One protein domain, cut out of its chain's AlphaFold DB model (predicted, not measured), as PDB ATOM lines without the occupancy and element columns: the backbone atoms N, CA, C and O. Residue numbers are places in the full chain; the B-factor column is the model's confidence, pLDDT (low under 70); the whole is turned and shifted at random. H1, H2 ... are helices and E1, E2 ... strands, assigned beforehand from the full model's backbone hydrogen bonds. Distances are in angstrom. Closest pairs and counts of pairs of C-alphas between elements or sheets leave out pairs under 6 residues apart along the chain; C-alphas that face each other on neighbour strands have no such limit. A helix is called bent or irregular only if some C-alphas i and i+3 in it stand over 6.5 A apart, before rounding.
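This is residues 33 to 93 and 107 to 225 of the 440 residues of an uncharacterized protein of Geoalkalibacter subterraneus (UniProt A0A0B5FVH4). The model has a head at one end and a long helical arm at the other: in the head a curled antiparallel sheet, E1 E2 E4 E3, has helix H1 packed slantwise on one face, with H3 and H2 beyond H1. From the end of E4 the long bent helix H4 leads out of the head, and its far half, H4b, lies side by side with H5, after which a long link folds back to H6, which packs on H5. The printed part has 180 residues with six named helices and four named strands, in the order E1 E2 H1 H2 H3 E3 E4 H4 H5 H6, and the class is mixed, helices and strands. The whole is loose, with a radius of gyration of the C-alphas of 22.9 A, and spans 76 by 34 by 32 A; the arm makes the length.

The sheet is made of E1, residues 40 to 43; E2, residues 46 to 56, 30.2 A long; E4, residues 135 to 144, 28.8 A; and E3, residues 122 to 129, 23.5 A. E1 begins at C-alpha 40, (-14.950, 31.360, 9.547). H1 is residues 59 to 78, 29.0 A from first to last C-alpha, H2 residues 82 to 93, and H3 residues 107 to 117. H4, residues 145 to 178, was assigned as one helix by its hydrogen bonds but is bent, with C-alphas 162 and 165 6.9 A apart. Its arms are H4a, residues 145 to 162, 25.6 A, and H4b, residues 165 to 178, 20.1 A; C-alpha 145 is at (-4.428, 23.368, 6.288). H5 is residues 182 to 202, 29.9 A, and H6 residues 215 to 223, ending at C-alpha 223, (-37.017, -16.485, 3.877).

The sheet is twisted, with edge strands E1 and E3. The hairpin E1 and E2 has N 41 and O 48 at 2.9 A, within hydrogen-bond range. E2 and E4 are antiparallel at 165 degrees, with N 51 and O 139 at 2.8 A. The hairpin E3 and E4 has N 140 and O 124 at 2.8 A. H1 is on the sheet at a height of 6.3 A, over E2 and E4 and only just over E1, where 3 of its C-alphas fall; it runs slantwise to the strands, at 38 degrees to E2 on the local plane. The closest C-alphas of H1 and E2 are those of Gly 51 and Ala 70, 4.1 A apart. The head has two layers, helices on one face of a sheet, with H1 and H4a as the helices. H1 touches H3 about perpendicular at 79 degrees, closest at the C-alphas of Leu 68 and Thr 113, 6.0 A. H2 touches H3, about perpendicular at 73 degrees, with the C-alphas of Thr 86 and Ala 112 4.9 A apart. H1 and H2 touch only at the corner, and only just, with 3 pairs of C-alphas within 8 A, the closest those of Leu 75 and Ile 82 at 7.0 A. H4a only just touches H1, with 3 pairs; the C-alphas of Ala 78 and Lys 152 are closest at 5.9 A. The arms H4a and H4b stand at a steep tilt of 46 degrees. The helical hairpin H4b and H5 touches at a shallow tilt of 19 degrees, opposite ways, closest at the C-alphas of Tyr 166 and Ala 195, 5.0 A. H5 and H6, also a helical hairpin, touch at 26 degrees, opposite ways, with the C-alphas of Ala 189 and Leu 218 5.9 A apart. H5 is apart from H1. In H1, H2, H3, H4a, H4b and H6 every O i to N i+4 pair is within hydrogen-bond range; in H5, 15 of 17 are.

The two C-alphas farthest apart are those of Glu 132 and His 180, at 77.8 A. Residues 94 to 106 are not printed, and C-alphas 93 and 107 are 13.8 A apart across this cut, which lies in the link from H2 to H3. Of the links printed whole, H5 to H6, residues 203 to 214, is long and the others are tight. The mean pLDDT of the printed part is 79.4, and 22 residues are under 70, among them residues 33 to 39 and 204 to 211.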
ATOM      1  N   PRO A  33     -16.226  44.421  16.052       52.50
ATOM      2  CA  PRO A  33     -15.371  44.834  14.939       52.50
ATOM      3  C   PRO A  33     -15.679  44.102  13.619       52.50
ATOM      4  O   PRO A  33     -16.046  42.930  13.624       52.50
ATOM      5  N   GLU A  34     -15.491  44.758  12.468       51.44
ATOM      6  CA  GLU A  34     -15.927  44.222  11.163       51.44
ATOM      7  C   GLU A  34     -15.338  42.852  10.789       51.44
ATOM      8  O   GLU A  34     -15.989  42.087  10.082       51.44
ATOM      9  N   TRP A  35     -14.164  42.495  11.313       52.59
ATOM     10  CA  TRP A  35     -13.540  41.183  11.107       52.59
ATOM     11  C   TRP A  35     -14.269  40.020  11.812       52.59
ATOM     12  O   TRP A  35     -13.985  38.866  11.517       52.59
ATOM     13  N   ILE A  36     -15.230  40.298  12.700       53.56
ATOM     14  CA  ILE A  36     -16.085  39.295  13.369       53.56
ATOM     15  C   ILE A  36     -17.324  38.947  12.527       53.56
ATOM     16  O   ILE A  36     -18.010  37.967  12.811       53.56
ATOM     17  N   LYS A  37     -17.617  39.709  11.461       52.66
ATOM     18  CA  LYS A  37     -18.793  39.485  10.595       52.66
ATOM     19  C   LYS A  37     -18.759  38.130   9.868       52.66
ATOM     20  O   LYS A  37     -19.809  37.642   9.456       52.66
ATOM     21  N   SER A  38     -17.585  37.505   9.755       57.12
ATOM     22  CA  SER A  38     -17.406  36.161   9.203       57.12
ATOM     23  C   SER A  38     -16.637  35.304  10.209       57.12
ATOM     24  O   SER A  38     -15.413  35.397  10.271       57.12
ATOM     25  N   PRO A  39     -17.318  34.464  11.013       65.50
ATOM     26  CA  PRO A  39     -16.672  33.689  12.072       65.50
ATOM     27  C   PRO A  39     -15.735  32.593  11.543       65.50
ATOM     28  O   PRO A  39     -15.052  31.937  12.326       65.50
ATOM     29  N   LEU A  40     -15.720  32.383  10.225       74.19
ATOM     30  CA  LEU A  40     -14.950  31.360   9.547       74.19
ATOM     31  C   LEU A  40     -14.612  31.818   8.121       74.19
ATOM     32  O   LEU A  40     -15.513  32.188   7.366       74.19
ATOM     33  N   VAL A  41     -13.328  31.794   7.763       80.31
ATOM     34  CA  VAL A  41     -12.824  32.106   6.418       80.31
ATOM     35  C   VAL A  41     -11.804  31.043   6.019       80.31
ATOM     36  O   VAL A  41     -10.800  30.847   6.704       80.31
ATOM     37  N   GLU A  42     -12.065  30.350   4.913       81.56
ATOM     38  CA  GLU A  42     -11.129  29.393   4.321       81.56
ATOM     39  C   GLU A  42     -10.116  30.128   3.436       81.56
ATOM     40  O   GLU A  42     -10.469  31.016   2.660       81.56
ATOM     41  N   THR A  43      -8.848  29.758   3.568       81.75
ATOM     42  CA  THR A  43      -7.731  30.287   2.782       81.75
ATOM     43  C   THR A  43      -6.909  29.119   2.225       81.75
ATOM     44  O   THR A  43      -6.991  28.015   2.764       81.75
ATOM     45  N   PRO A  44      -6.074  29.326   1.190       77.25
ATOM     46  CA  PRO A  44      -5.198  28.269   0.671       77.25
ATOM     47  C   PRO A  44      -4.235  27.687   1.720       77.25
ATOM     48  O   PRO A  44      -3.811  26.539   1.612       77.25
ATOM     49  N   GLU A  45      -3.887  28.477   2.736       79.69
ATOM     50  CA  GLU A  45      -2.907  28.126   3.766       79.69
ATOM     51  C   GLU A  45      -3.560  27.475   4.996       79.69
ATOM     52  O   GLU A  45      -2.895  26.785   5.771       79.69
ATOM     53  N   GLY A  46      -4.871  27.648   5.178       84.00
ATOM     54  CA  GLY A  46      -5.583  27.155   6.350       84.00
ATOM     55  C   GLY A  46      -6.925  27.833   6.597       84.00
ATOM     56  O   GLY A  46      -7.518  28.466   5.725       84.00
ATOM     57  N   LEU A  47      -7.415  27.692   7.820       85.69
ATOM     58  CA  LEU A  47      -8.711  28.169   8.268       85.69
ATOM     59  C   LEU A  47      -8.528  29.290   9.293       85.69
ATOM     60  O   LEU A  47      -7.914  29.092  10.341       85.69
ATOM     61  N   VAL A  48      -9.104  30.455   9.013       84.00
ATOM     62  CA  VAL A  48      -9.207  31.547   9.983       84.00
ATOM     63  C   VAL A  48     -10.545  31.422  10.696       84.00
ATOM     64  O   VAL A  48     -11.596  31.443  10.053       84.00
ATOM     65  N   VAL A  49     -10.517  31.312  12.022       83.56
ATOM     66  CA  VAL A  49     -11.718  31.129  12.845       83.56
ATOM     67  C   VAL A  49     -11.789  32.199  13.922       83.56
ATOM     68  O   VAL A  49     -10.794  32.493  14.582       83.56
ATOM     69  N   VAL A  50     -12.979  32.766  14.120       81.94
ATOM     70  CA  VAL A  50     -13.242  33.751  15.172       81.94
ATOM     71  C   VAL A  50     -14.137  33.147  16.252       81.94
ATOM     72  O   VAL A  50     -15.306  32.819  16.044       81.94
ATOM     73  N   GLY A  51     -13.558  33.007  17.437       82.50
ATOM     74  CA  GLY A  51     -14.205  32.643  18.685       82.50
ATOM     75  C   GLY A  51     -14.748  33.861  19.425       82.50
ATOM     76  O   GLY A  51     -14.065  34.883  19.499       82.50
ATOM     77  N   VAL A  52     -15.948  33.754  20.001       81.25
ATOM     78  CA  VAL A  52     -16.548  34.814  20.824       81.25
ATOM     79  C   VAL A  52     -17.073  34.208  22.118       81.25
ATOM     80  O   VAL A  52     -17.765  33.193  22.079       81.25
ATOM     81  N   SER A  53     -16.772  34.847  23.249       81.69
ATOM     82  CA  SER A  53     -17.394  34.533  24.539       81.69
ATOM     83  C   SER A  53     -18.158  35.725  25.077       81.69
ATOM     84  O   SER A  53     -17.648  36.846  25.107       81.69
ATOM     85  N   TYR A  54     -19.369  35.454  25.546       75.00
ATOM     86  CA  TYR A  54     -20.255  36.418  26.187       75.00
ATOM     87  C   TYR A  54     -19.732  36.853  27.569       75.00
ATOM     88  O   TYR A  54     -18.815  36.208  28.092       75.00
ATOM     89  N   PRO A  55     -20.268  37.954  28.139       75.00
ATOM     90  CA  PRO A  55     -19.657  38.642  29.268       75.00
ATOM     91  C   PRO A  55     -19.363  37.729  30.464       75.00
ATOM     92  O   PRO A  55     -20.267  37.076  30.982       75.00
ATOM     93  N   SER A  56     -18.112  37.728  30.923       76.56
ATOM     94  CA  SER A  56     -17.683  37.102  32.180       76.56
ATOM     95  C   SER A  56     -16.957  38.127  33.049       76.56
ATOM     96  O   SER A  56     -16.317  39.042  32.524       76.56
ATOM     97  N   SER A  57     -17.078  37.999  34.371       78.94
ATOM     98  CA  SER A  57     -16.345  38.837  35.329       78.94
ATOM     99  C   SER A  57     -14.878  38.435  35.472       78.94
ATOM    100  O   SER A  57     -14.060  39.237  35.917       78.94
ATOM    101  N   ASP A  58     -14.538  37.211  35.065       83.12
ATOM    102  CA  ASP A  58     -13.169  36.720  34.996       83.12
ATOM    103  C   ASP A  58     -12.658  36.768  33.550       83.12
ATOM    104  O   ASP A  58     -13.221  36.166  32.630       83.12
ATOM    105  N   GLU A  59     -11.554  37.487  33.367       81.75
ATOM    106  CA  GLU A  59     -10.870  37.672  32.092       81.75
ATOM    107  C   GLU A  59     -10.418  36.338  31.484       81.75
ATOM    108  O   GLU A  59     -10.564  36.105  30.279       81.75
ATOM    109  N   ARG A  60      -9.918  35.435  32.335       81.69
ATOM    110  CA  ARG A  60      -9.459  34.110  31.919       81.69
ATOM    111  C   ARG A  60     -10.630  33.263  31.440       81.69
ATOM    112  O   ARG A  60     -10.579  32.718  30.340       81.69
ATOM    113  N   SER A  61     -11.710  33.231  32.215       80.25
ATOM    114  CA  SER A  61     -12.959  32.565  31.843       80.25
ATOM    115  C   SER A  61     -13.521  33.056  30.499       80.25
ATOM    116  O   SER A  61     -13.901  32.233  29.664       80.25
ATOM    117  N   ALA A  62     -13.522  34.372  30.244       78.69
ATOM    118  CA  ALA A  62     -13.961  34.925  28.959       78.69
ATOM    119  C   ALA A  62     -13.080  34.434  27.795       78.69
ATOM    120  O   ALA A  62     -13.588  34.025  26.749       78.69
ATOM    121  N   ARG A  63     -11.754  34.438  27.974       80.50
ATOM    122  CA  ARG A  63     -10.805  33.984  26.949       80.50
ATOM    123  C   ARG A  63     -10.946  32.491  26.646       80.50
ATOM    124  O   ARG A  63     -10.989  32.119  25.472       80.50
ATOM    125  N   ASP A  64     -11.060  31.658  27.676       82.44
ATOM    126  CA  ASP A  64     -11.218  30.207  27.535       82.44
ATOM    127  C   ASP A  64     -12.538  29.863  26.822       82.44
ATOM    128  O   ASP A  64     -12.567  29.012  25.930       82.44
ATOM    129  N   GLY A  65     -13.619  30.593  27.123       81.25
ATOM    130  CA  GLY A  65     -14.894  30.470  26.411       81.25
ATOM    131  C   GLY A  65     -14.789  30.812  24.920       81.25
ATOM    132  O   GLY A  65     -15.366  30.122  24.078       81.25
ATOM    133  N   ALA A  66     -14.010  31.839  24.565       82.75
ATOM    134  CA  ALA A  66     -13.850  32.259  23.175       82.75
ATOM    135  C   ALA A  66     -13.004  31.245  22.390       82.75
ATOM    136  O   ALA A  66     -13.327  30.921  21.247       82.75
ATOM    137  N   LEU A  67     -11.971  30.680  23.020       85.31
ATOM    138  CA  LEU A  67     -11.181  29.582  22.460       85.31
ATOM    139  C   LEU A  67     -12.017  28.321  22.233       85.31
ATOM    140  O   LEU A  67     -11.926  27.716  21.164       85.31
ATOM    141  N   LEU A  68     -12.879  27.960  23.186       85.31
ATOM    142  CA  LEU A  68     -13.803  26.842  23.024       85.31
ATOM    143  C   LEU A  68     -14.764  27.066  21.846       85.31
ATOM    144  O   LEU A  68     -15.001  26.145  21.064       85.31
ATOM    145  N   HIS A  69     -15.279  28.286  21.672       85.44
ATOM    146  CA  HIS A  69     -16.110  28.615  20.513       85.44
ATOM    147  C   HIS A  69     -15.338  28.460  19.192       85.44
ATOM    148  O   HIS A  69     -15.852  27.869  18.242       85.44
ATOM    149  N   ALA A  70     -14.088  28.933  19.124       85.50
ATOM    150  CA  ALA A  70     -13.243  28.766  17.939       85.50
ATOM    151  C   ALA A  70     -12.958  27.283  17.628       85.50
ATOM    152  O   ALA A  70     -13.036  26.861  16.470       85.50
ATOM    153  N   LEU A  71     -12.706  26.471  18.658       88.06
ATOM    154  CA  LEU A  71     -12.581  25.022  18.519       88.06
ATOM    155  C   LEU A  71     -13.861  24.417  17.926       88.06
ATOM    156  O   LEU A  71     -13.797  23.692  16.937       88.06
ATOM    157  N   GLN A  72     -15.033  24.743  18.474       86.62
ATOM    158  CA  GLN A  72     -16.312  24.213  17.991       86.62
ATOM    159  C   GLN A  72     -16.574  24.551  16.516       86.62
ATOM    160  O   GLN A  72     -17.025  23.685  15.767       86.62
ATOM    161  N   GLN A  73     -16.254  25.771  16.071       85.38
ATOM    162  CA  GLN A  73     -16.389  26.154  14.659       85.38
ATOM    163  C   GLN A  73     -15.391  25.409  13.759       85.38
ATOM    164  O   GLN A  73     -15.769  24.934  12.688       85.38
ATOM    165  N   THR A  74     -14.144  25.238  14.211       87.38
ATOM    166  CA  THR A  74     -13.125  24.455  13.490       87.38
ATOM    167  C   THR A  74     -13.567  23.004  13.318       87.38
ATOM    168  O   THR A  74     -13.523  22.448  12.221       87.38
ATOM    169  N   LEU A  75     -14.050  22.392  14.399       86.38
ATOM    170  CA  LEU A  75     -14.551  21.025  14.384       86.38
ATOM    171  C   LEU A  75     -15.787  20.888  13.498       86.38
ATOM    172  O   LEU A  75     -15.868  19.942  12.719       86.38
ATOM    173  N   ARG A  76     -16.701  21.865  13.524       83.38
ATOM    174  CA  ARG A  76     -17.853  21.905  12.615       83.38
ATOM    175  C   ARG A  76     -17.421  21.941  11.149       83.38
ATOM    176  O   ARG A  76     -18.007  21.228  10.341       83.38
ATOM    177  N   PHE A  77     -16.386  22.709  10.813       84.00
ATOM    178  CA  PHE A  77     -15.823  22.755   9.460       84.00
ATOM    179  C   PHE A  77     -15.168  21.428   9.046       84.00
ATOM    180  O   PHE A  77     -15.374  20.946   7.934       84.00
ATOM    181  N   ALA A  78     -14.439  20.781   9.959       83.06
ATOM    182  CA  ALA A  78     -13.908  19.431   9.750       83.06
ATOM    183  C   ALA A  78     -15.002  18.331   9.785       83.06
ATOM    184  O   ALA A  78     -14.743  17.163   9.471       83.06
ATOM    185  N   GLY A  79     -16.231  18.695  10.167       79.94
ATOM    186  CA  GLY A  79     -17.353  17.793  10.415       79.94
ATOM    187  C   GLY A  79     -17.095  16.793  11.546       79.94
ATOM    188  O   GLY A  79     -17.586  15.676  11.487       79.94
ATOM    189  N   MET A  80     -16.288  17.159  12.537       83.19
ATOM    190  CA  MET A  80     -15.889  16.312  13.658       83.19
ATOM    191  C   MET A  80     -16.636  16.719  14.936       83.19
ATOM    192  O   MET A  80     -16.827  17.903  15.197       83.19
ATOM    193  N   HIS A  81     -17.033  15.751  15.766       83.31
ATOM    194  CA  HIS A  81     -17.584  16.035  17.098       83.31
ATOM    195  C   HIS A  81     -16.474  16.273  18.136       83.31
ATOM    196  O   HIS A  81     -15.404  15.660  18.060       83.31
ATOM    197  N   ILE A  82     -16.737  17.100  19.156       81.56
ATOM    198  CA  ILE A  82     -15.760  17.410  20.217       81.56
ATOM    199  C   ILE A  82     -15.301  16.160  20.979       81.56
ATOM    200  O   ILE A  82     -14.126  16.045  21.314       81.56
ATOM    201  N   ASP A  83     -16.174  15.169  21.167       78.69
ATOM    202  CA  ASP A  83     -15.811  13.900  21.817       78.69
ATOM    203  C   ASP A  83     -14.849  13.057  20.972       78.69
ATOM    204  O   ASP A  83     -13.976  12.364  21.494       78.69
ATOM    205  N   THR A  84     -14.997  13.100  19.648       78.50
ATOM    206  CA  THR A  84     -14.073  12.438  18.719       78.50
ATOM    207  C   THR A  84     -12.724  13.140  18.739       78.50
ATOM    208  O   THR A  84     -11.697  12.480  18.882       78.50
ATOM    209  N   TYR A  85     -12.721  14.471  18.699       83.88
ATOM    210  CA  TYR A  85     -11.494  15.253  18.800       83.88
ATOM    211  C   TYR A  85     -10.764  15.036  20.134       83.88
ATOM    212  O   TYR A  85      -9.560  14.801  20.148       83.88
ATOM    213  N   THR A  86     -11.497  15.013  21.250       82.81
ATOM    214  CA  THR A  86     -10.940  14.729  22.581       82.81
ATOM    215  C   THR A  86     -10.272  13.358  22.622       82.81
ATOM    216  O   THR A  86      -9.179  13.235  23.161       82.81
ATOM    217  N   ARG A  87     -10.886  12.328  22.018       75.56
ATOM    218  CA  ARG A  87     -10.287  10.986  21.915       75.56
ATOM    219  C   ARG A  87      -8.990  10.992  21.104       75.56
ATOM    220  O   ARG A  87      -8.040  10.328  21.510       75.56
ATOM    221  N   ILE A  88      -8.934  11.745  20.003       79.44
ATOM    222  CA  ILE A  88      -7.722  11.893  19.178       79.44
ATOM    223  C   ILE A  88      -6.603  12.529  20.011       79.44
ATOM    224  O   ILE A  88      -5.548  11.924  20.175       79.44
ATOM    225  N   VAL A  89      -6.875  13.689  20.617       81.50
ATOM    226  CA  VAL A  89      -5.907  14.414  21.456       81.50
ATOM    227  C   VAL A  89      -5.452  13.565  22.645       81.50
ATOM    228  O   VAL A  89      -4.263  13.516  22.950       81.50
ATOM    229  N   ALA A  90      -6.377  12.867  23.310       74.19
ATOM    230  CA  ALA A  90      -6.054  11.988  24.427       74.19
ATOM    231  C   ALA A  90      -5.158  10.823  23.989       74.19
ATOM    232  O   ALA A  90      -4.171  10.550  24.653       74.19
ATOM    233  N   THR A  91      -5.444  10.178  22.854       69.69
ATOM    234  CA  THR A  91      -4.616   9.071  22.334       69.69
ATOM    235  C   THR A  91      -3.201   9.543  21.993       69.69
ATOM    236  O   THR A  91      -2.231   8.856  22.290       69.69
ATOM    237  N   GLU A  92      -3.075  10.738  21.419       71.38
ATOM    238  CA  GLU A  92      -1.782  11.344  21.081       71.38
ATOM    239  C   GLU A  92      -0.967  11.705  22.323       71.38
ATOM    240  O   GLU A  92       0.243  11.526  22.328       71.38
ATOM    241  N   ARG A  93      -1.624  12.151  23.397       68.06
ATOM    242  CA  ARG A  93      -0.972  12.437  24.684       68.06
ATOM    243  C   ARG A  93      -0.663  11.176  25.494       68.06
ATOM    244  O   ARG A  93       0.341  11.133  26.193       68.06
ATOM    245  N   GLU A 107     -13.093  17.880  32.201       64.88
ATOM    246  CA  GLU A 107     -11.766  17.438  31.775       64.88
ATOM    247  C   GLU A 107     -11.681  17.260  30.251       64.88
ATOM    248  O   GLU A 107     -10.706  17.674  29.633       64.88
ATOM    249  N   LYS A 108     -12.742  16.750  29.607       67.88
ATOM    250  CA  LYS A 108     -12.792  16.540  28.148       67.88
ATOM    251  C   LYS A 108     -12.674  17.849  27.374       67.88
ATOM    252  O   LYS A 108     -11.843  17.970  26.477       67.88
ATOM    253  N   THR A 109     -13.471  18.847  27.752       71.25
ATOM    254  CA  THR A 109     -13.449  20.169  27.116       71.25
ATOM    255  C   THR A 109     -12.110  20.871  27.337       71.25
ATOM    256  O   THR A 109     -11.595  21.503  26.416       71.25
ATOM    257  N   ALA A 110     -11.514  20.727  28.525       74.56
ATOM    258  CA  ALA A 110     -10.192  21.268  28.822       74.56
ATOM    259  C   ALA A 110      -9.086  20.587  27.995       74.56
ATOM    260  O   ALA A 110      -8.280  21.279  27.377       74.56
ATOM    261  N   ILE A 111      -9.083  19.250  27.905       76.44
ATOM    262  CA  ILE A 111      -8.131  18.477  27.087       76.44
ATOM    263  C   ILE A 111      -8.241  18.873  25.613       76.44
ATOM    264  O   ILE A 111      -7.227  19.145  24.972       76.44
ATOM    265  N   ALA A 112      -9.464  18.947  25.084       81.06
ATOM    266  CA  ALA A 112      -9.715  19.343  23.705       81.06
ATOM    267  C   ALA A 112      -9.241  20.777  23.433       81.06
ATOM    268  O   ALA A 112      -8.513  21.021  22.475       81.06
ATOM    269  N   THR A 113      -9.598  21.727  24.297       80.75
ATOM    270  CA  THR A 113      -9.206  23.133  24.125       80.75
ATOM    271  C   THR A 113      -7.687  23.295  24.223       80.75
ATOM    272  O   THR A 113      -7.099  23.996  23.407       80.75
ATOM    273  N   GLN A 114      -7.024  22.587  25.141       82.31
ATOM    274  CA  GLN A 114      -5.567  22.612  25.263       82.31
ATOM    275  C   GLN A 114      -4.870  22.010  24.031       82.31
ATOM    276  O   GLN A 114      -3.945  22.617  23.498       82.31
ATOM    277  N   GLY A 115      -5.333  20.853  23.543       81.31
ATOM    278  CA  GLY A 115      -4.791  20.240  22.325       81.31
ATOM    279  C   GLY A 115      -5.005  21.101  21.079       81.31
ATOM    280  O   GLY A 115      -4.183  21.087  20.167       81.31
ATOM    281  N   PHE A 116      -6.077  21.894  21.059       85.44
ATOM    282  CA  PHE A 116      -6.340  22.867  20.004       85.44
ATOM    283  C   PHE A 116      -5.376  24.054  20.050       85.44
ATOM    284  O   PHE A 116      -4.820  24.425  19.017       85.44
ATOM    285  N   ILE A 117      -5.124  24.610  21.239       84.50
ATOM    286  CA  ILE A 117      -4.176  25.719  21.439       84.50
ATOM    287  C   ILE A 117      -2.759  25.330  20.990       84.50
ATOM    288  O   ILE A 117      -2.060  26.142  20.398       84.50
ATOM    289  N   GLU A 118      -2.344  24.084  21.214       82.81
ATOM    290  CA  GLU A 118      -1.028  23.576  20.791       82.81
ATOM    291  C   GLU A 118      -0.858  23.484  19.262       82.81
ATOM    292  O   GLU A 118       0.259  23.299  18.782       82.81
ATOM    293  N   ARG A 119      -1.948  23.586  18.487       81.88
ATOM    294  CA  ARG A 119      -1.975  23.302  17.038       81.88
ATOM    295  C   ARG A 119      -2.331  24.502  16.167       81.88
ATOM    296  O   ARG A 119      -2.231  24.409  14.943       81.88
ATOM    297  N   ILE A 120      -2.736  25.612  16.776       84.94
ATOM    298  CA  ILE A 120      -2.939  26.888  16.085       84.94
ATOM    299  C   ILE A 120      -1.597  27.611  15.929       84.94
ATOM    300  O   ILE A 120      -0.760  27.576  16.826       84.94
ATOM    301  N   GLU A 121      -1.372  28.270  14.792       76.81
ATOM    302  CA  GLU A 121      -0.089  28.953  14.526       76.81
ATOM    303  C   GLU A 121      -0.133  30.445  14.864       76.81
ATOM    304  O   GLU A 121       0.900  31.058  15.128       76.81
ATOM    305  N   GLN A 122      -1.328  31.040  14.865       72.88
ATOM    306  CA  GLN A 122      -1.536  32.443  15.216       72.88
ATOM    307  C   GLN A 122      -2.779  32.581  16.087       72.88
ATOM    308  O   GLN A 122      -3.817  31.979  15.799       72.88
ATOM    309  N   GLN A 123      -2.660  33.392  17.138       77.44
ATOM    310  CA  GLN A 123      -3.748  33.739  18.039       77.44
ATOM    311  C   GLN A 123      -3.720  35.245  18.303       77.44
ATOM    312  O   GLN A 123      -2.922  35.722  19.108       77.44
ATOM    313  N   ASP A 124      -4.647  35.967  17.686       79.75
ATOM    314  CA  ASP A 124      -4.949  37.342  18.073       79.75
ATOM    315  C   ASP A 124      -6.158  37.324  18.997       79.75
ATOM    316  O   ASP A 124      -7.134  36.613  18.751       79.75
ATOM    317  N   TRP A 125      -6.129  38.102  20.071       78.00
ATOM    318  CA  TRP A 125      -7.278  38.200  20.957       78.00
ATOM    319  C   TRP A 125      -7.470  39.618  21.470       78.00
ATOM    320  O   TRP A 125      -6.527  40.401  21.577       78.00
ATOM    321  N   ALA A 126      -8.723  39.952  21.755       78.88
ATOM    322  CA  ALA A 126      -9.115  41.254  22.261       78.88
ATOM    323  C   ALA A 126     -10.221  41.104  23.303       78.88
ATOM    324  O   ALA A 126     -11.104  40.252  23.171       78.88
ATOM    325  N   LEU A 127     -10.192  41.978  24.307       76.25
ATOM    326  CA  LEU A 127     -11.270  42.127  25.274       76.25
ATOM    327  C   LEU A 127     -11.992  43.436  25.056       76.25
ATOM    328  O   LEU A 127     -11.379  44.496  24.925       76.25
ATOM    329  N   ILE A 128     -13.312  43.357  25.091       76.94
ATOM    330  CA  ILE A 128     -14.177  44.522  25.068       76.94
ATOM    331  C   ILE A 128     -14.890  44.583  26.421       76.94
ATOM    332  O   ILE A 128     -15.546  43.609  26.804       76.94
ATOM    333  N   PRO A 129     -14.773  45.696  27.169       73.94
ATOM    334  CA  PRO A 129     -15.603  45.925  28.344       73.94
ATOM    335  C   PRO A 129     -17.077  45.875  27.941       73.94
ATOM    336  O   PRO A 129     -17.491  46.624  27.053       73.94
ATOM    337  N   ALA A 130     -17.842  44.979  28.562       70.19
ATOM    338  CA  ALA A 130     -19.290  44.913  28.372       70.19
ATOM    339  C   ALA A 130     -20.011  45.829  29.373       70.19
ATOM    340  O   ALA A 130     -20.921  46.555  28.982       70.19
ATOM    341  N   ASP A 131     -19.537  45.858  30.622       75.94
ATOM    342  CA  ASP A 131     -19.924  46.801  31.678       75.94
ATOM    343  C   ASP A 131     -18.751  47.025  32.670       75.94
ATOM    344  O   ASP A 131     -17.606  46.643  32.394       75.94
ATOM    345  N   GLU A 132     -19.012  47.671  33.814       74.06
ATOM    346  CA  GLU A 132     -18.015  47.945  34.868       74.06
ATOM    347  C   GLU A 132     -17.341  46.676  35.421       74.06
ATOM    348  O   GLU A 132     -16.173  46.713  35.813       74.06
ATOM    349  N   SER A 133     -18.045  45.546  35.402       76.88
ATOM    350  CA  SER A 133     -17.675  44.287  36.052       76.88
ATOM    351  C   SER A 133     -17.424  43.122  35.092       76.88
ATOM    352  O   SER A 133     -16.914  42.092  35.528       76.88
ATOM    353  N   SER A 134     -17.760  43.257  33.805       76.56
ATOM    354  CA  SER A 134     -17.737  42.157  32.839       76.56
ATOM    355  C   SER A 134     -16.965  42.468  31.551       76.56
ATOM    356  O   SER A 134     -16.722  43.622  31.160       76.56
ATOM    357  N   ARG A 135     -16.514  41.398  30.889       76.88
ATOM    358  CA  ARG A 135     -15.669  41.431  29.689       76.88
ATOM    359  C   ARG A 135     -16.164  40.438  28.642       76.88
ATOM    360  O   ARG A 135     -16.463  39.296  28.972       76.88
ATOM    361  N   ILE A 136     -16.190  40.858  27.380       78.38
ATOM    362  CA  ILE A 136     -16.384  39.991  26.206       78.38
ATOM    363  C   ILE A 136     -15.021  39.723  25.587       78.38
ATOM    364  O   ILE A 136     -14.259  40.665  25.361       78.38
ATOM    365  N   ALA A 137     -14.734  38.462  25.276       81.00
ATOM    366  CA  ALA A 137     -13.502  38.069  24.604       81.00
ATOM    367  C   ALA A 137     -13.760  37.691  23.145       81.00
ATOM    368  O   ALA A 137     -14.721  36.985  22.828       81.00
ATOM    369  N   TYR A 138     -12.842  38.115  22.282       82.56
ATOM    370  CA  TYR A 138     -12.740  37.687  20.895       82.56
ATOM    371  C   TYR A 138     -11.385  37.039  20.685       82.56
ATOM    372  O   TYR A 138     -10.371  37.585  21.119       82.56
ATOM    373  N   VAL A 139     -11.362  35.902  20.001       81.38
ATOM    374  CA  VAL A 139     -10.121  35.220  19.640       81.38
ATOM    375  C   VAL A 139     -10.175  34.889  18.161       81.38
ATOM    376  O   VAL A 139     -11.075  34.185  17.718       81.38
ATOM    377  N   LYS A 140      -9.214  35.387  17.395       81.94
ATOM    378  CA  LYS A 140      -8.977  34.997  16.012       81.94
ATOM    379  C   LYS A 140      -7.831  33.996  16.003       81.94
ATOM    380  O   LYS A 140      -6.724  34.321  16.427       81.94
ATOM    381  N   VAL A 141      -8.106  32.787  15.534       86.00
ATOM    382  CA  VAL A 141      -7.110  31.723  15.407       86.00
ATOM    383  C   VAL A 141      -6.886  31.372  13.946       86.00
ATOM    384  O   VAL A 141      -7.830  31.362  13.153       86.00
ATOM    385  N   PHE A 142      -5.639  31.066  13.605       86.56
ATOM    386  CA  PHE A 142      -5.291  30.434  12.340       86.56
ATOM    387  C   PHE A 142      -4.982  28.955  12.572       86.56
ATOM    388  O   PHE A 142      -4.059  28.607  13.314       86.56
ATOM    389  N   VAL A 143      -5.771  28.094  11.931       87.38
ATOM    390  CA  VAL A 143      -5.586  26.643  11.923       87.38
ATOM    391  C   VAL A 143      -4.978  26.264  10.572       87.38
ATOM    392  O   VAL A 143      -5.642  26.446   9.550       87.38
ATOM    393  N   PRO A 144      -3.745  25.741  10.515       87.56
ATOM    394  CA  PRO A 144      -3.091  25.462   9.242       87.56
ATOM    395  C   PRO A 144      -3.801  24.332   8.485       87.56
ATOM    396  O   PRO A 144      -4.349  23.406   9.093       87.56
ATOM    397  N   SER A 145      -3.761  24.362   7.151       86.44
ATOM    398  CA  SER A 145      -4.428  23.368   6.288       86.44
ATOM    399  C   SER A 145      -4.022  21.928   6.617       86.44
ATOM    400  O   SER A 145      -4.878  21.048   6.694       86.44
ATOM    401  N   ARG A 146      -2.742  21.708   6.952       88.00
ATOM    402  CA  ARG A 146      -2.214  20.414   7.420       88.00
ATOM    403  C   ARG A 146      -2.985  19.842   8.612       88.00
ATOM    404  O   ARG A 146      -3.179  18.632   8.682       88.00
ATOM    405  N   GLU A 147      -3.424  20.690   9.543       87.00
ATOM    406  CA  GLU A 147      -4.169  20.257  10.726       87.00
ATOM    407  C   GLU A 147      -5.610  19.911  10.349       87.00
ATOM    408  O   GLU A 147      -6.130  18.882  10.773       87.00
ATOM    409  N   ILE A 148      -6.235  20.708   9.481       85.25
ATOM    410  CA  ILE A 148      -7.576  20.419   8.962       85.25
ATOM    411  C   ILE A 148      -7.599  19.085   8.204       85.25
ATOM    412  O   ILE A 148      -8.486  18.258   8.434       85.25
ATOM    413  N   ASP A 149      -6.618  18.843   7.337       87.38
ATOM    414  CA  ASP A 149      -6.513  17.598   6.575       87.38
ATOM    415  C   ASP A 149      -6.231  16.403   7.481       87.38
ATOM    416  O   ASP A 149      -6.844  15.344   7.323       87.38
ATOM    417  N   ARG A 150      -5.365  16.572   8.486       88.06
ATOM    418  CA  ARG A 150      -5.117  15.558   9.515       88.06
ATOM    419  C   ARG A 150      -6.408  15.180  10.237       88.06
ATOM    420  O   ARG A 150      -6.705  13.995  10.348       88.06
ATOM    421  N   LEU A 151      -7.206  16.161  10.667       85.56
ATOM    422  CA  LEU A 151      -8.489  15.915  11.330       85.56
ATOM    423  C   LEU A 151      -9.485  15.196  10.419       85.56
ATOM    424  O   LEU A 151     -10.125  14.239  10.855       85.56
ATOM    425  N   LYS A 152      -9.592  15.600   9.152       84.69
ATOM    426  CA  LYS A 152     -10.449  14.919   8.167       84.69
ATOM    427  C   LYS A 152     -10.006  13.468   7.938       84.69
ATOM    428  O   LYS A 152     -10.847  12.568   7.918       84.69
ATOM    429  N   ASN A 153      -8.703  13.228   7.805       88.31
ATOM    430  CA  ASN A 153      -8.142  11.891   7.605       88.31
ATOM    431  C   ASN A 153      -8.339  10.998   8.832       88.31
ATOM    432  O   ASN A 153      -8.752   9.848   8.696       88.31
ATOM    433  N   GLU A 154      -8.104  11.533  10.026       85.00
ATOM    434  CA  GLU A 154      -8.249  10.791  11.274       85.00
ATOM    435  C   GLU A 154      -9.717  10.477  11.572       85.00
ATOM    436  O   GLU A 154     -10.056   9.353  11.940       85.00
ATOM    437  N   ARG A 155     -10.620  11.427  11.293       82.81
ATOM    438  CA  ARG A 155     -12.066  11.187  11.307       82.81
ATOM    439  C   ARG A 155     -12.433  10.019  10.397       82.81
ATOM    440  O   ARG A 155     -13.109   9.095  10.841       82.81
ATOM    441  N   LYS A 156     -11.972  10.043   9.144       83.69
ATOM    442  CA  LYS A 156     -12.236   8.974   8.173       83.69
ATOM    443  C   LYS A 156     -11.690   7.631   8.658       83.69
ATOM    444  O   LYS A 156     -12.396   6.632   8.579       83.69
ATOM    445  N   ARG A 157     -10.476   7.607   9.214       85.69
ATOM    446  CA  ARG A 157      -9.850   6.405   9.784       85.69
ATOM    447  C   ARG A 157     -10.690   5.807  10.913       85.69
ATOM    448  O   ARG A 157     -10.964   4.608  10.897       85.69
ATOM    449  N   LEU A 158     -11.119   6.633  11.867       80.94
ATOM    450  CA  LEU A 158     -11.949   6.202  12.995       80.94
ATOM    451  C   LEU A 158     -13.338   5.740  12.541       80.94
ATOM    452  O   LEU A 158     -13.838   4.727  13.030       80.94
ATOM    453  N   GLN A 159     -13.932   6.430  11.565       79.75
ATOM    454  CA  GLN A 159     -15.184   6.014  10.944       79.75
ATOM    455  C   GLN A 159     -15.028   4.648  10.260       79.75
ATOM    456  O   GLN A 159     -15.816   3.739  10.516       79.75
ATOM    457  N   ASP A 160     -13.996   4.456   9.438       83.94
ATOM    458  CA  ASP A 160     -13.732   3.182   8.766       83.94
ATOM    459  C   ASP A 160     -13.485   2.046   9.771       83.94
ATOM    460  O   ASP A 160     -13.992   0.937   9.583       83.94
ATOM    461  N   GLN A 161     -12.782   2.325  10.873       85.06
ATOM    462  CA  GLN A 161     -12.565   1.372  11.961       85.06
ATOM    463  C   GLN A 161     -13.876   0.991  12.665       85.06
ATOM    464  O   GLN A 161     -14.110  -0.193  12.909       85.06
ATOM    465  N   ALA A 162     -14.754   1.959  12.944       82.25
ATOM    466  CA  ALA A 162     -16.072   1.705  13.526       82.25
ATOM    467  C   ALA A 162     -16.994   0.930  12.566       82.25
ATOM    468  O   ALA A 162     -17.790   0.097  12.996       82.25
ATOM    469  N   TYR A 163     -16.866   1.160  11.255       85.62
ATOM    470  CA  TYR A 163     -17.678   0.509  10.222       85.62
ATOM    471  C   TYR A 163     -17.176  -0.896   9.865       85.62
ATOM    472  O   TYR A 163     -17.946  -1.707   9.345       85.62
ATOM    473  N   ALA A 164     -15.898  -1.205  10.100       87.75
ATOM    474  CA  ALA A 164     -15.283  -2.462   9.678       87.75
ATOM    475  C   ALA A 164     -15.985  -3.723  10.232       87.75
ATOM    476  O   ALA A 164     -16.253  -4.629   9.433       87.75
ATOM    477  N   PRO A 165     -16.356  -3.809  11.530       88.44
ATOM    478  CA  PRO A 165     -17.103  -4.951  12.059       88.44
ATOM    479  C   PRO A 165     -18.458  -5.131  11.369       88.44
ATOM    480  O   PRO A 165     -18.781  -6.234  10.925       88.44
ATOM    481  N   TYR A 166     -19.213  -4.040  11.194       89.50
ATOM    482  CA  TYR A 166     -20.500  -4.061  10.499       89.50
ATOM    483  C   TYR A 166     -20.349  -4.516   9.041       89.50
ATOM    484  O   TYR A 166     -21.032  -5.449   8.618       89.50
ATOM    485  N   LYS A 167     -19.405  -3.937   8.283       89.19
ATOM    486  CA  LYS A 167     -19.124  -4.329   6.888       89.19
ATOM    487  C   LYS A 167     -18.754  -5.810   6.781       89.19
ATOM    488  O   LYS A 167     -19.239  -6.495   5.882       89.19
ATOM    489  N   LYS A 168     -17.929  -6.318   7.704       92.31
ATOM    490  CA  LYS A 168     -17.510  -7.728   7.741       92.31
ATOM    491  C   LYS A 168     -18.704  -8.665   7.924       92.31
ATOM    492  O   LYS A 168     -18.855  -9.613   7.156       92.31
ATOM    493  N   VAL A 169     -19.558  -8.393   8.910       91.88
ATOM    494  CA  VAL A 169     -20.733  -9.228   9.195       91.88
ATOM    495  C   VAL A 169     -21.783  -9.097   8.088       91.88
ATOM    496  O   VAL A 169     -22.341 -10.103   7.656       91.88
ATOM    497  N   ARG A 170     -22.009  -7.887   7.559       90.94
ATOM    498  CA  ARG A 170     -22.945  -7.656   6.450       90.94
ATOM    499  C   ARG A 170     -22.530  -8.405   5.188       90.94
ATOM    500  O   ARG A 170     -23.382  -9.005   4.542       90.94
ATOM    501  N   ARG A 171     -21.234  -8.418   4.869       93.00
ATOM    502  CA  ARG A 171     -20.699  -9.210   3.759       93.00
ATOM    503  C   ARG A 171     -20.896 -10.705   3.995       93.00
ATOM    504  O   ARG A 171     -21.423 -11.374   3.121       93.00
ATOM    505  N   ALA A 172     -20.569 -11.203   5.189       91.44
ATOM    506  CA  ALA A 172     -20.790 -12.607   5.530       91.44
ATOM    507  C   ALA A 172     -22.271 -13.014   5.418       91.44
ATOM    508  O   ALA A 172     -22.564 -14.128   4.995       91.44
ATOM    509  N   PHE A 173     -23.199 -12.122   5.785       91.50
ATOM    510  CA  PHE A 173     -24.640 -12.336   5.625       91.50
ATOM    511  C   PHE A 173     -25.025 -12.477   4.147       91.50
ATOM    512  O   PHE A 173     -25.688 -13.442   3.777       91.50
ATOM    513  N   SER A 174     -24.568 -11.556   3.294       89.38
ATOM    514  CA  SER A 174     -24.796 -11.632   1.846       89.38
ATOM    515  C   SER A 174     -24.176 -12.884   1.222       89.38
ATOM    516  O   SER A 174     -24.823 -13.535   0.406       89.38
ATOM    517  N   ASP A 175     -22.966 -13.256   1.643       91.06
ATOM    518  CA  ASP A 175     -22.289 -14.471   1.182       91.06
ATOM    519  C   ASP A 175     -23.062 -15.733   1.605       91.06
ATOM    520  O   ASP A 175     -23.179 -16.667   0.817       91.06
ATOM    521  N   ALA A 176     -23.637 -15.762   2.814       87.00
ATOM    522  CA  ALA A 176     -24.458 -16.881   3.281       87.00
ATOM    523  C   ALA A 176     -25.743 -17.046   2.451       87.00
ATOM    524  O   ALA A 176     -26.082 -18.166   2.074       87.00
ATOM    525  N   ILE A 177     -26.416 -15.942   2.097       85.00
ATOM    526  CA  ILE A 177     -27.576 -15.970   1.188       85.00
ATOM    527  C   ILE A 177     -27.166 -16.499  -0.191       85.00
ATOM    528  O   ILE A 177     -27.822 -17.393  -0.720       85.00
ATOM    529  N   ALA A 178     -26.064 -15.991  -0.748       86.38
ATOM    530  CA  ALA A 178     -25.550 -16.426  -2.048       86.38
ATOM    531  C   ALA A 178     -25.130 -17.908  -2.064       86.38
ATOM    532  O   ALA A 178     -25.137 -18.546  -3.110       86.38
ATOM    533  N   GLN A 179     -24.770 -18.462  -0.904       85.75
ATOM    534  CA  GLN A 179     -24.434 -19.876  -0.716       85.75
ATOM    535  C   GLN A 179     -25.646 -20.748  -0.354       85.75
ATOM    536  O   GLN A 179     -25.473 -21.944  -0.124       85.75
ATOM    537  N   HIS A 180     -26.859 -20.185  -0.304       80.06
ATOM    538  CA  HIS A 180     -28.085 -20.880   0.109       80.06
ATOM    539  C   HIS A 180     -28.003 -21.465   1.540       80.06
ATOM    540  O   HIS A 180     -28.658 -22.459   1.873       80.06
ATOM    541  N   ASP A 181     -27.205 -20.834   2.411       80.06
ATOM    542  CA  ASP A 181     -27.030 -21.202   3.817       80.06
ATOM    543  C   ASP A 181     -27.960 -20.380   4.717       80.06
ATOM    544  O   ASP A 181     -27.576 -19.394   5.352       80.06
ATOM    545  N   VAL A 182     -29.228 -20.799   4.733       75.81
ATOM    546  CA  VAL A 182     -30.323 -20.137   5.456       75.81
ATOM    547  C   VAL A 182     -30.035 -20.054   6.958       75.81
ATOM    548  O   VAL A 182     -30.198 -18.991   7.554       75.81
ATOM    549  N   ALA A 183     -29.559 -21.136   7.581       73.88
ATOM    550  CA  ALA A 183     -29.297 -21.178   9.022       73.88
ATOM    551  C   ALA A 183     -28.206 -20.178   9.436       73.88
ATOM    552  O   ALA A 183     -28.358 -19.409  10.398       73.88
ATOM    553  N   ARG A 184     -27.112 -20.132   8.666       80.69
ATOM    554  CA  ARG A 184     -26.043 -19.159   8.880       80.69
ATOM    555  C   ARG A 184     -26.513 -17.736   8.598       80.69
ATOM    556  O   ARG A 184     -26.184 -16.842   9.376       80.69
ATOM    557  N   ALA A 185     -27.288 -17.511   7.538       83.12
ATOM    558  CA  ALA A 185     -27.821 -16.191   7.205       83.12
ATOM    559  C   ALA A 185     -28.739 -15.643   8.313       83.12
ATOM    560  O   ALA A 185     -28.578 -14.492   8.717       83.12
ATOM    561  N   LEU A 186     -29.624 -16.470   8.882       78.00
ATOM    562  CA  LEU A 186     -30.477 -16.084  10.015       78.00
ATOM    563  C   LEU A 186     -29.656 -15.735  11.266       78.00
ATOM    564  O   LEU A 186     -29.911 -14.722  11.918       78.00
ATOM    565  N   THR A 187     -28.611 -16.515  11.562       80.38
ATOM    566  CA  THR A 187     -27.683 -16.217  12.667       80.38
ATOM    567  C   THR A 187     -26.949 -14.890  12.441       80.38
ATOM    568  O   THR A 187     -26.824 -14.067  13.353       80.38
ATOM    569  N   LEU A 188     -26.478 -14.654  11.213       86.75
ATOM    570  CA  LEU A 188     -25.762 -13.438  10.836       86.75
ATOM    571  C   LEU A 188     -26.670 -12.204  10.821       86.75
ATOM    572  O   LEU A 188     -26.191 -11.128  11.158       86.75
ATOM    573  N   ALA A 189     -27.961 -12.329  10.506       83.50
ATOM    574  CA  ALA A 189     -28.903 -11.206  10.508       83.50
ATOM    575  C   ALA A 189     -28.932 -10.474  11.860       83.50
ATOM    576  O   ALA A 189     -28.847  -9.246  11.910       83.50
ATOM    577  N   ARG A 190     -28.943 -11.221  12.971       80.62
ATOM    578  CA  ARG A 190     -28.862 -10.631  14.314       80.62
ATOM    579  C   ARG A 190     -27.521  -9.951  14.557       80.62
ATOM    580  O   ARG A 190     -27.489  -8.833  15.064       80.62
ATOM    581  N   GLN A 191     -26.426 -10.592  14.151       87.25
ATOM    582  CA  GLN A 191     -25.092 -10.000  14.260       87.25
ATOM    583  C   GLN A 191     -24.976  -8.708  13.437       87.25
ATOM    584  O   GLN A 191     -24.304  -7.782  13.878       87.25
ATOM    585  N   VAL A 192     -25.652  -8.605  12.284       89.00
ATOM    586  CA  VAL A 192     -25.730  -7.368  11.488       89.00
ATOM    587  C   VAL A 192     -26.412  -6.261  12.292       89.00
ATOM    588  O   VAL A 192     -25.865  -5.161  12.367       89.00
ATOM    589  N   CYS A 193     -27.564  -6.535  12.914       85.06
ATOM    590  CA  CYS A 193     -28.261  -5.557  13.756       85.06
ATOM    591  C   CYS A 193     -27.406  -5.131  14.960       85.06
ATOM    592  O   CYS A 193     -27.231  -3.937  15.185       85.06
ATOM    593  N   THR A 194     -26.800  -6.079  15.680       86.88
ATOM    594  CA  THR A 194     -25.929  -5.775  16.827       86.88
ATOM    595  C   THR A 194     -24.691  -4.976  16.414       86.88
ATOM    596  O   THR A 194     -24.357  -3.987  17.060       86.88
ATOM    597  N   ALA A 195     -24.023  -5.353  15.321       87.19
ATOM    598  CA  ALA A 195     -22.860  -4.622  14.819       87.19
ATOM    599  C   ALA A 195     -23.233  -3.209  14.344       87.19
ATOM    600  O   ALA A 195     -22.446  -2.280  14.503       87.19
ATOM    601  N   TYR A 196     -24.437  -3.030  13.792       87.38
ATOM    602  CA  TYR A 196     -24.956  -1.717  13.424       87.38
ATOM    603  C   TYR A 196     -25.211  -0.838  14.656       87.38
ATOM    604  O   TYR A 196     -24.812   0.321  14.675       87.38
ATOM    605  N   GLU A 197     -25.812  -1.386  15.714       85.31
ATOM    606  CA  GLU A 197     -26.029  -0.659  16.974       85.31
ATOM    607  C   GLU A 197     -24.709  -0.273  17.650       85.31
ATOM    608  O   GLU A 197     -24.556   0.864  18.093       85.31
ATOM    609  N   GLN A 198     -23.725  -1.176  17.657       85.44
ATOM    610  CA  GLN A 198     -22.373  -0.886  18.141       85.44
ATOM    611  C   GLN A 198     -21.688   0.211  17.315       85.44
ATOM    612  O   GLN A 198     -21.053   1.095  17.883       85.44
ATOM    613  N   MET A 199     -21.845   0.188  15.988       84.56
ATOM    614  CA  MET A 199     -21.323   1.222  15.090       84.56
ATOM    615  C   MET A 199     -21.954   2.592  15.384       84.56
ATOM    616  O   MET A 199     -21.226   3.577  15.483       84.56
ATOM    617  N   ILE A 200     -23.278   2.659  15.582       81.81
ATOM    618  CA  ILE A 200     -23.969   3.900  15.974       81.81
ATOM    619  C   ILE A 200     -23.477   4.394  17.335       81.81
ATOM    620  O   ILE A 200     -23.202   5.580  17.490       81.81
ATOM    621  N   ALA A 201     -23.359   3.501  18.319       77.94
ATOM    622  CA  ALA A 201     -22.911   3.866  19.659       77.94
ATOM    623  C   ALA A 201     -21.464   4.386  19.665       77.94
ATOM    624  O   ALA A 201     -21.145   5.327  20.389       77.94
ATOM    625  N   ALA A 202     -20.589   3.805  18.839       73.62
ATOM    626  CA  ALA A 202     -19.207   4.252  18.688       73.62
ATOM    627  C   ALA A 202     -19.084   5.591  17.934       73.62
ATOM    628  O   ALA A 202     -18.100   6.318  18.129       73.62
ATOM    629  N   TRP A 203     -20.071   5.904  17.087       72.56
ATOM    630  CA  TRP A 203     -20.063   7.043  16.171       72.56
ATOM    631  C   TRP A 203     -21.419   7.784  16.111       72.56
ATOM    632  O   TRP A 203     -22.091   7.793  15.072       72.56
ATOM    633  N   PRO A 204     -21.859   8.398  17.227       63.25
ATOM    634  CA  PRO A 204     -23.155   9.064  17.302       63.25
ATOM    635  C   PRO A 204     -23.165  10.383  16.512       63.25
ATOM    636  O   PRO A 204     -22.231  11.176  16.595       63.25
ATOM    637  N   GLY A 205     -24.261  10.653  15.795       57.34
ATOM    638  CA  GLY A 205     -24.569  11.988  15.256       57.34
ATOM    639  C   GLY A 205     -23.989  12.346  13.881       57.34
ATOM    640  O   GLY A 205     -24.139  13.489  13.459       57.34
ATOM    641  N   GLU A 206     -23.363  11.412  13.163       61.03
ATOM    642  CA  GLU A 206     -22.878  11.643  11.790       61.03
ATOM    643  C   GLU A 206     -23.723  10.898  10.740       61.03
ATOM    644  O   GLU A 206     -24.565  10.078  11.101       61.03
ATOM    645  N   ASN A 207     -23.508  11.193   9.445       57.25
ATOM    646  CA  ASN A 207     -24.162  10.551   8.291       57.25
ATOM    647  C   ASN A 207     -23.917   9.030   8.292       57.25
ATOM    648  O   ASN A 207     -23.000   8.519   7.647       57.25
ATOM    649  N   LEU A 208     -24.716   8.318   9.077       60.91
ATOM    650  CA  LEU A 208     -24.779   6.868   9.138       60.91
ATOM    651  C   LEU A 208     -25.468   6.345   7.870       60.91
ATOM    652  O   LEU A 208     -26.182   7.102   7.207       60.91
ATOM    653  N   PRO A 209     -25.284   5.063   7.509       60.28
ATOM    654  CA  PRO A 209     -26.063   4.462   6.435       60.28
ATOM    655  C   PRO A 209     -27.554   4.681   6.723       60.28
ATOM    656  O   PRO A 209     -28.031   4.281   7.781       60.28
ATOM    657  N   GLU A 210     -28.280   5.322   5.802       57.72
ATOM    658  CA  GLU A 210     -29.675   5.756   6.020       57.72
ATOM    659  C   GLU A 210     -30.615   4.594   6.382       57.72
ATOM    660  O   GLU A 210     -31.606   4.768   7.090       57.72
ATOM    661  N   ASN A 211     -30.267   3.378   5.960       68.06
ATOM    662  CA  ASN A 211     -31.080   2.192   6.172       68.06
ATOM    663  C   ASN A 211     -30.620   1.418   7.407       68.06
ATOM    664  O   ASN A 211     -29.771   0.524   7.321       68.06
ATOM    665  N   ARG A 212     -31.243   1.720   8.553       76.81
ATOM    666  CA  ARG A 212     -31.151   0.865   9.744       76.81
ATOM    667  C   ARG A 212     -31.605  -0.553   9.370       76.81
ATOM    668  O   ARG A 212     -32.750  -0.720   8.949       76.81
ATOM    669  N   PRO A 213     -30.762  -1.585   9.545       79.12
ATOM    670  CA  PRO A 213     -31.193  -2.958   9.352       79.12
ATOM    671  C   PRO A 213     -32.236  -3.310  10.416       79.12
ATOM    672  O   PRO A 213     -31.941  -3.320  11.613       79.12
ATOM    673  N   ILE A 214     -33.457  -3.593   9.970       79.00
ATOM    674  CA  ILE A 214     -34.528  -4.128  10.810       79.00
ATOM    675  C   ILE A 214     -34.429  -5.648  10.749       79.00
ATOM    676  O   ILE A 214     -34.403  -6.222   9.661       79.00
ATOM    677  N   LEU A 215     -34.367  -6.288  11.917       72.75
ATOM    678  CA  LEU A 215     -34.176  -7.734  12.027       72.75
ATOM    679  C   LEU A 215     -35.238  -8.512  11.245       72.75
ATOM    680  O   LEU A 215     -34.901  -9.410  10.481       72.75
ATOM    681  N   GLU A 216     -36.499  -8.108  11.376       66.00
ATOM    682  CA  GLU A 216     -37.621  -8.691  10.642       66.00
ATOM    683  C   GLU A 216     -37.435  -8.587   9.121       66.00
ATOM    684  O   GLU A 216     -37.579  -9.578   8.412       66.00
ATOM    685  N   GLY A 217     -37.006  -7.425   8.615       71.94
ATOM    686  CA  GLY A 217     -36.717  -7.237   7.190       71.94
ATOM    687  C   GLY A 217     -35.554  -8.106   6.694       71.94
ATOM    688  O   GLY A 217     -35.587  -8.605   5.571       71.94
ATOM    689  N   LEU A 218     -34.541  -8.347   7.534       78.75
ATOM    690  CA  LEU A 218     -33.456  -9.278   7.211       78.75
ATOM    691  C   LEU A 218     -33.926 -10.736   7.210       78.75
ATOM    692  O   LEU A 218     -33.499 -11.503   6.352       78.75
ATOM    693  N   TYR A 219     -34.809 -11.120   8.132       73.81
ATOM    694  CA  TYR A 219     -35.417 -12.450   8.130       73.81
ATOM    695  C   TYR A 219     -36.292 -12.660   6.898       73.81
ATOM    696  O   TYR A 219     -36.133 -13.668   6.217       73.81
ATOM    697  N   GLN A 220     -37.137 -11.688   6.549       70.31
ATOM    698  CA  GLN A 220     -37.923 -11.725   5.317       70.31
ATOM    699  C   GLN A 220     -37.017 -11.873   4.090       70.31
ATOM    700  O   GLN A 220     -37.291 -12.715   3.243       70.31
ATOM    701  N   GLN A 221     -35.896 -11.146   4.024       77.44
ATOM    702  CA  GLN A 221     -34.933 -11.267   2.926       77.44
ATOM    703  C   GLN A 221     -34.349 -12.686   2.786       77.44
ATOM    704  O   GLN A 221     -34.121 -13.136   1.669       77.44
ATOM    705  N   VAL A 222     -34.098 -13.384   3.896       75.75
ATOM    706  CA  VAL A 222     -33.582 -14.765   3.878       75.75
ATOM    707  C   VAL A 222     -34.680 -15.777   3.529       75.75
ATOM    708  O   VAL A 222     -34.407 -16.794   2.897       75.75
ATOM    709  N   LEU A 223     -35.916 -15.523   3.960       71.12
ATOM    710  CA  LEU A 223     -37.017 -16.485   3.877       71.12
ATOM    711  C   LEU A 223     -37.873 -16.346   2.610       71.12
ATOM    712  O   LEU A 223     -38.579 -17.292   2.275       71.12
ATOM    713  N   ILE A 224     -37.814 -15.213   1.897       68.94
ATOM    714  CA  ILE A 224     -38.700 -14.917   0.754       68.94
ATOM    715  C   ILE A 224     -38.624 -15.963  -0.367       68.94
ATOM    716  O   ILE A 224     -39.643 -16.263  -0.984       68.94
ATOM    717  N   ASP A 225     -37.451 -16.564  -0.565       68.62
ATOM    718  CA  ASP A 225     -37.203 -17.563  -1.607       68.62
ATOM    719  C   ASP A 225     -37.045 -18.987  -1.050       68.62
ATOM    720  O   ASP A 225     -36.578 -19.892  -1.757       68.62
TER     721      ASP A 225